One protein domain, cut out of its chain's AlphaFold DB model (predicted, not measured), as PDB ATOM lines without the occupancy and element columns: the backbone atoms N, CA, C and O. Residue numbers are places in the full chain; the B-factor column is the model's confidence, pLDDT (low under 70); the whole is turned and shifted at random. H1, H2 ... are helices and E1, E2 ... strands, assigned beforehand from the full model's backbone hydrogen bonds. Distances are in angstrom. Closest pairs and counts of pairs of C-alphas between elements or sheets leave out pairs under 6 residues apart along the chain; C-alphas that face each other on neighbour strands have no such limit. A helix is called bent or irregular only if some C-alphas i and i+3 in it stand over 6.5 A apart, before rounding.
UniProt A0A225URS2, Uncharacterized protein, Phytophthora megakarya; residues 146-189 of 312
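AT A GLANCE: This is residues 146 to 189 of the 312 residues of an uncharacterized protein of Phytophthora megakarya (UniProt A0A225URS2). Picture a rod with a narrow ribbon of two antiparallel strands, E1 and E2, at one end and a single helix, H1, at the other. From the ribbon the backbone runs out through H1, then folds back past it in a long irregular stretch, residues 166 to 180, to bring E2 beside E1. The printed part has 44 residues, with E1, H1 and E2 in that order; the class is mixed, helices and strands, with under half of the residues in named elements. It is only just loose, close to extended, with a radius of gyration of the C-alphas of 13.7 A and spans of 42 by 20 by 13 A.

HOW THE PARTS SIT: Start at E1, residues 148 to 151, and look for its neighbour strand E2, residues 181 to 184. These neighbour strands are antiparallel, with 156 degrees between their directions. The C-alphas of Val 149 and Tyr 183 face each other at 4.9 A. Check N 150 and O 182, 2.9 A apart, and N 184 and O 148, 3.0 A apart, both within hydrogen-bond range. A tight link of 3 residues leads from E1 to H1, residues 155 to 165, where every O i to N i+4 pair is within hydrogen-bond range.

IN THESE COORDINATES: Find C-alpha 148 at (27.052, 172.150, 87.307); from there E1 runs 9.6 A to Lys 151. H1 begins at C-alpha 155, (30.812, 156.440, 75.377), and runs 15.1 A to Thr 165; it is not bent. E2 runs 9.7 A from Gln 181 to C-alpha 184 at (27.884, 168.832, 91.274).

THE WHOLE: The C-alphas farthest apart are those of Asn 166 and Arg 189, at 42.4 A. The printed part has no cut. The link from H1 to E2 is long, with 15 residues. Mean pLDDT of the printed part is 72.6; look for values under 70 at residues 146 to 152 and 182 to 189.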
ATOM      1  N   THR A 146      20.604 175.257  89.579       48.91
ATOM      2  CA  THR A 146      21.835 175.447  88.796       48.91
ATOM      3  C   THR A 146      22.892 174.385  89.139       48.91
ATOM      4  O   THR A 146      23.965 174.672  89.663       48.91
ATOM      5  N   LEU A 147      22.616 173.114  88.835       50.53
ATOM      6  CA  LEU A 147      23.591 172.026  88.943       50.53
ATOM      7  C   LEU A 147      24.673 172.178  87.863       50.53
ATOM      8  O   LEU A 147      24.386 172.198  86.664       50.53
ATOM      9  N   SER A 148      25.947 172.214  88.265       53.59
ATOM     10  CA  SER A 148      27.052 172.150  87.307       53.59
ATOM     11  C   SER A 148      27.240 170.704  86.856       53.59
ATOM     12  O   SER A 148      27.586 169.818  87.642       53.59
ATOM     13  N   VAL A 149      27.005 170.449  85.570       56.75
ATOM     14  CA  VAL A 149      27.169 169.120  84.979       56.75
ATOM     15  C   VAL A 149      28.613 168.932  84.516       56.75
ATOM     16  O   VAL A 149      29.032 169.490  83.500       56.75
ATOM     17  N   ARG A 150      29.367 168.063  85.195       56.75
ATOM     18  CA  ARG A 150      30.664 167.586  84.698       56.75
ATOM     19  C   ARG A 150      30.441 166.333  83.851       56.75
ATOM     20  O   ARG A 150      30.090 165.271  84.363       56.75
ATOM     21  N   LYS A 151      30.640 166.461  82.538       64.56
ATOM     22  CA  LYS A 151      30.566 165.350  81.577       64.56
ATOM     23  C   LYS A 151      31.963 164.756  81.414       64.56
ATOM     24  O   LYS A 151      32.892 165.475  81.050       64.56
ATOM     25  N   ASN A 152      32.131 163.469  81.701       68.38
ATOM     26  CA  ASN A 152      33.397 162.754  81.505       68.38
ATOM     27  C   ASN A 152      33.299 161.826  80.271       68.38
ATOM     28  O   ASN A 152      32.257 161.753  79.636       68.38
ATOM     29  N   THR A 153      34.432 161.237  79.871       75.50
ATOM     30  CA  THR A 153      34.715 160.280  78.789       75.50
ATOM     31  C   THR A 153      33.495 159.888  77.937       75.50
ATOM     32  O   THR A 153      32.630 159.141  78.398       75.50
ATOM     33  N   PRO A 154      33.447 160.336  76.667       83.56
ATOM     34  CA  PRO A 154      32.406 159.932  75.727       83.56
ATOM     35  C   PRO A 154      32.299 158.411  75.621       83.56
ATOM     36  O   PRO A 154      33.330 157.729  75.588       83.56
ATOM     37  N   VAL A 155      31.075 157.890  75.485       85.00
ATOM     38  CA  VAL A 155      30.812 156.440  75.377       85.00
ATOM     39  C   VAL A 155      31.652 155.793  74.283       85.00
ATOM     40  O   VAL A 155      32.279 154.767  74.519       85.00
ATOM     41  N   ARG A 156      31.818 156.465  73.140       83.56
ATOM     42  CA  ARG A 156      32.699 156.010  72.052       83.56
ATOM     43  C   ARG A 156      34.131 155.721  72.508       83.56
ATOM     44  O   ARG A 156      34.704 154.702  72.136       83.56
ATOM     45  N   ARG A 157      34.720 156.599  73.330       83.50
ATOM     46  CA  ARG A 157      36.084 156.405  73.853       83.50
ATOM     47  C   ARG A 157      36.140 155.271  74.873       83.50
ATOM     48  O   ARG A 157      37.144 154.568  74.933       83.50
ATOM     49  N   HIS A 158      35.084 155.091  75.663       83.75
ATOM     50  CA  HIS A 158      34.989 153.992  76.618       83.75
ATOM     51  C   HIS A 158      34.831 152.635  75.910       83.75
ATOM     52  O   HIS A 158      35.624 151.733  76.163       83.75
ATOM     53  N   ASN A 159      33.907 152.527  74.953       88.19
ATOM     54  CA  ASN A 159      33.682 151.316  74.158       88.19
ATOM     55  C   ASN A 159      34.921 150.934  73.336       88.19
ATOM     56  O   ASN A 159      35.302 149.768  73.311       88.19
ATOM     57  N   ALA A 160      35.623 151.914  72.752       86.25
ATOM     58  CA  ALA A 160      36.900 151.665  72.081       86.25
ATOM     59  C   ALA A 160      37.957 151.082  73.039       86.25
ATOM     60  O   ALA A 160      38.741 150.217  72.657       86.25
ATOM     61  N   LYS A 161      37.961 151.520  74.305       86.62
ATOM     62  CA  LYS A 161      38.855 150.980  75.334       86.62
ATOM     63  C   LYS A 161      38.452 149.570  75.771       86.62
ATOM     64  O   LYS A 161      39.344 148.751  75.973       86.62
ATOM     65  N   ILE A 162      37.155 149.281  75.902       84.75
ATOM     66  CA  ILE A 162      36.648 147.927  76.184       84.75
ATOM     67  C   ILE A 162      37.117 146.966  75.089       84.75
ATOM     68  O   ILE A 162      37.757 145.963  75.404       84.75
ATOM     69  N   ALA A 163      36.904 147.335  73.821       84.69
ATOM     70  CA  ALA A 163      37.325 146.544  72.669       84.69
ATOM     71  C   ALA A 163      38.849 146.327  72.636       84.69
ATOM     72  O   ALA A 163      39.312 145.212  72.427       84.69
ATOM     73  N   ALA A 164      39.641 147.371  72.908       85.00
ATOM     74  CA  ALA A 164      41.104 147.280  72.897       85.00
ATOM     75  C   ALA A 164      41.689 146.475  74.070       85.00
ATOM     76  O   ALA A 164      42.751 145.871  73.936       85.00
ATOM     77  N   THR A 165      41.029 146.485  75.230       83.12
ATOM     78  CA  THR A 165      41.521 145.808  76.447       83.12
ATOM     79  C   THR A 165      40.992 144.372  76.550       83.12
ATOM     80  O   THR A 165      41.362 143.657  77.475       83.12
ATOM     81  N   ASN A 166      40.132 143.948  75.612       77.12
ATOM     82  CA  ASN A 166      39.412 142.673  75.638       77.12
ATOM     83  C   ASN A 166      38.747 142.415  77.004       77.12
ATOM     84  O   ASN A 166      38.784 141.316  77.559       77.12
ATOM     85  N   LEU A 167      38.203 143.487  77.591       74.12
ATOM     86  CA  LEU A 167      37.441 143.404  78.829       74.12
ATOM     87  C   LEU A 167      36.139 142.672  78.509       74.12
ATOM     88  O   LEU A 167      35.446 143.049  77.571       74.12
ATOM     89  N   ALA A 168      35.782 141.677  79.318       74.25
ATOM     90  CA  ALA A 168      34.562 140.878  79.165       74.25
ATOM     91  C   ALA A 168      33.252 141.661  79.433       74.25
ATOM     92  O   ALA A 168      32.220 141.070  79.739       74.25
ATOM     93  N   CYS A 169      33.289 142.993  79.364       77.06
ATOM     94  CA  CYS A 169      32.139 143.857  79.580       77.06
ATOM     95  C   CYS A 169      31.452 144.159  78.247       77.06
ATOM     96  O   CYS A 169      32.115 144.440  77.249       77.06
ATOM     97  N   LEU A 170      30.120 144.160  78.251       82.38
ATOM     98  CA  LEU A 170      29.331 144.551  77.087       82.38
ATOM     99  C   LEU A 170      29.545 146.040  76.756       82.38
ATOM    100  O   LEU A 170      29.691 146.858  77.673       82.38
ATOM    101  N   PRO A 171      29.561 146.413  75.463       84.81
ATOM    102  CA  PRO A 171      29.646 147.807  75.057       84.81
ATOM    103  C   PRO A 171      28.389 148.564  75.485       84.81
ATOM    104  O   PRO A 171      27.278 148.035  75.487       84.81
ATOM    105  N   ILE A 172      28.568 149.833  75.825       83.81
ATOM    106  CA  ILE A 172      27.465 150.701  76.231       83.81
ATOM    107  C   ILE A 172      26.720 151.158  74.977       83.81
ATOM    108  O   ILE A 172      27.385 151.548  74.015       83.81
ATOM    109  N   PRO A 173      25.377 151.152  74.963       86.81
ATOM    110  CA  PRO A 173      24.611 151.570  73.796       86.81
ATOM    111  C   PRO A 173      24.960 152.983  73.304       86.81
ATOM    112  O   PRO A 173      25.109 153.915  74.096       86.81
ATOM    113  N   ASP A 174      25.015 153.159  71.982       78.12
ATOM    114  CA  ASP A 174      25.460 154.405  71.338       78.12
ATOM    115  C   ASP A 174      24.529 155.610  71.558       78.12
ATOM    116  O   ASP A 174      24.933 156.752  71.321       78.12
ATOM    117  N   HIS A 175      23.302 155.390  72.042       81.19
ATOM    118  CA  HIS A 175      22.389 156.477  72.408       81.19
ATOM    119  C   HIS A 175      22.831 157.216  73.684       81.19
ATOM    120  O   HIS A 175      22.428 158.359  73.906       81.19
ATOM    121  N   PHE A 176      23.713 156.623  74.497       79.06
ATOM    122  CA  PHE A 176      24.349 157.324  75.606       79.06
ATOM    123  C   PHE A 176      25.541 158.143  75.100       79.06
ATOM    124  O   PHE A 176      26.515 157.619  74.567       79.06
ATOM    125  N   ARG A 177      25.505 159.467  75.292       78.19
ATOM    126  CA  ARG A 177      26.593 160.354  74.836       78.19
ATOM    127  C   ARG A 177      27.838 160.279  75.731       78.19
ATOM    128  O   ARG A 177      28.964 160.387  75.240       78.19
ATOM    129  N   PHE A 178      27.647 160.077  77.034       79.00
ATOM    130  CA  PHE A 178      28.711 160.023  78.040       79.00
ATOM    131  C   PHE A 178      28.518 158.816  78.954       79.00
ATOM    132  O   PHE A 178      27.392 158.516  79.336       79.00
ATOM    133  N   TYR A 179      29.617 158.131  79.280       72.75
ATOM    134  CA  TYR A 179      29.579 156.954  80.154       72.75
ATOM    135  C   TYR A 179      29.198 157.325  81.590       72.75
ATOM    136  O   TYR A 179      28.515 156.582  82.284       72.75
ATOM    137  N   ASN A 180      29.653 158.492  82.036       72.12
ATOM    138  CA  ASN A 180      29.401 159.005  83.366       72.12
ATOM    139  C   ASN A 180      29.129 160.507  83.320       72.12
ATOM    140  O   ASN A 180      29.893 161.303  82.763       72.12
ATOM    141  N   GLN A 181      28.030 160.884  83.958       72.25
ATOM    142  CA  GLN A 181      27.656 162.264  84.196       72.25
ATOM    143  C   GLN A 181      27.660 162.486  85.703       72.25
ATOM    144  O   GLN A 181      26.994 161.767  86.443       72.25
ATOM    145  N   THR A 182      28.458 163.444  86.160       66.62
ATOM    146  CA  THR A 182      28.510 163.807  87.575       66.62
ATOM    147  C   THR A 182      27.844 165.161  87.736       66.62
ATOM    148  O   THR A 182      28.297 166.155  87.163       66.62
ATOM    149  N   TYR A 183      26.759 165.185  88.501       66.62
ATOM    150  CA  TYR A 183      26.096 166.412  88.915       66.62
ATOM    151  C   TYR A 183      26.805 166.927  90.162       66.62
ATOM    152  O   TYR A 183      26.975 166.186  91.130       66.62
ATOM    153  N   VAL A 184      27.272 168.172  90.120       57.66
ATOM    154  CA  VAL A 184      27.884 168.832  91.274       57.66
ATOM    155  C   VAL A 184      26.978 169.981  91.689       57.66
ATOM    156  O   VAL A 184      26.680 170.861  90.878       57.66
ATOM    157  N   CYS A 185      26.552 169.958  92.951       62.50
ATOM    158  CA  CYS A 185      25.841 171.071  93.559       62.50
ATOM    159  C   CYS A 185      26.783 172.277  93.651       62.50
ATOM    160  O   CYS A 185      27.867 172.192  94.230       62.50
ATOM    161  N   THR A 186      26.378 173.396  93.060       55.53
ATOM    162  CA  THR A 186      27.109 174.670  93.087       55.53
ATOM    163  C   THR A 186      27.081 175.339  94.466       55.53
ATOM    164  O   THR A 186      27.889 176.227  94.713       55.53
ATOM    165  N   HIS A 187      26.243 174.860  95.395       54.53
ATOM    166  CA  HIS A 187      26.140 175.362  96.771       54.53
ATOM    167  C   HIS A 187      27.114 174.718  97.769       54.53
ATOM    168  O   HIS A 187      27.039 175.012  98.961       54.53
ATOM    169  N   TYR A 188      28.045 173.861  97.334       42.75
ATOM    170  CA  TYR A 188      29.064 173.314  98.238       42.75
ATOM    171  C   TYR A 188      30.088 174.399  98.625       42.75
ATOM    172  O   TYR A 188      31.183 174.476  98.065       42.75
ATOM    173  N   ARG A 189      29.737 175.254  99.592       42.50
ATOM    174  CA  ARG A 189      30.726 175.951 100.420       42.50
ATOM    175  C   ARG A 189      31.212 174.970 101.493       42.50
ATOM    176  O   ARG A 189      30.384 174.301 102.106       42.50
TER     177      ARG A 189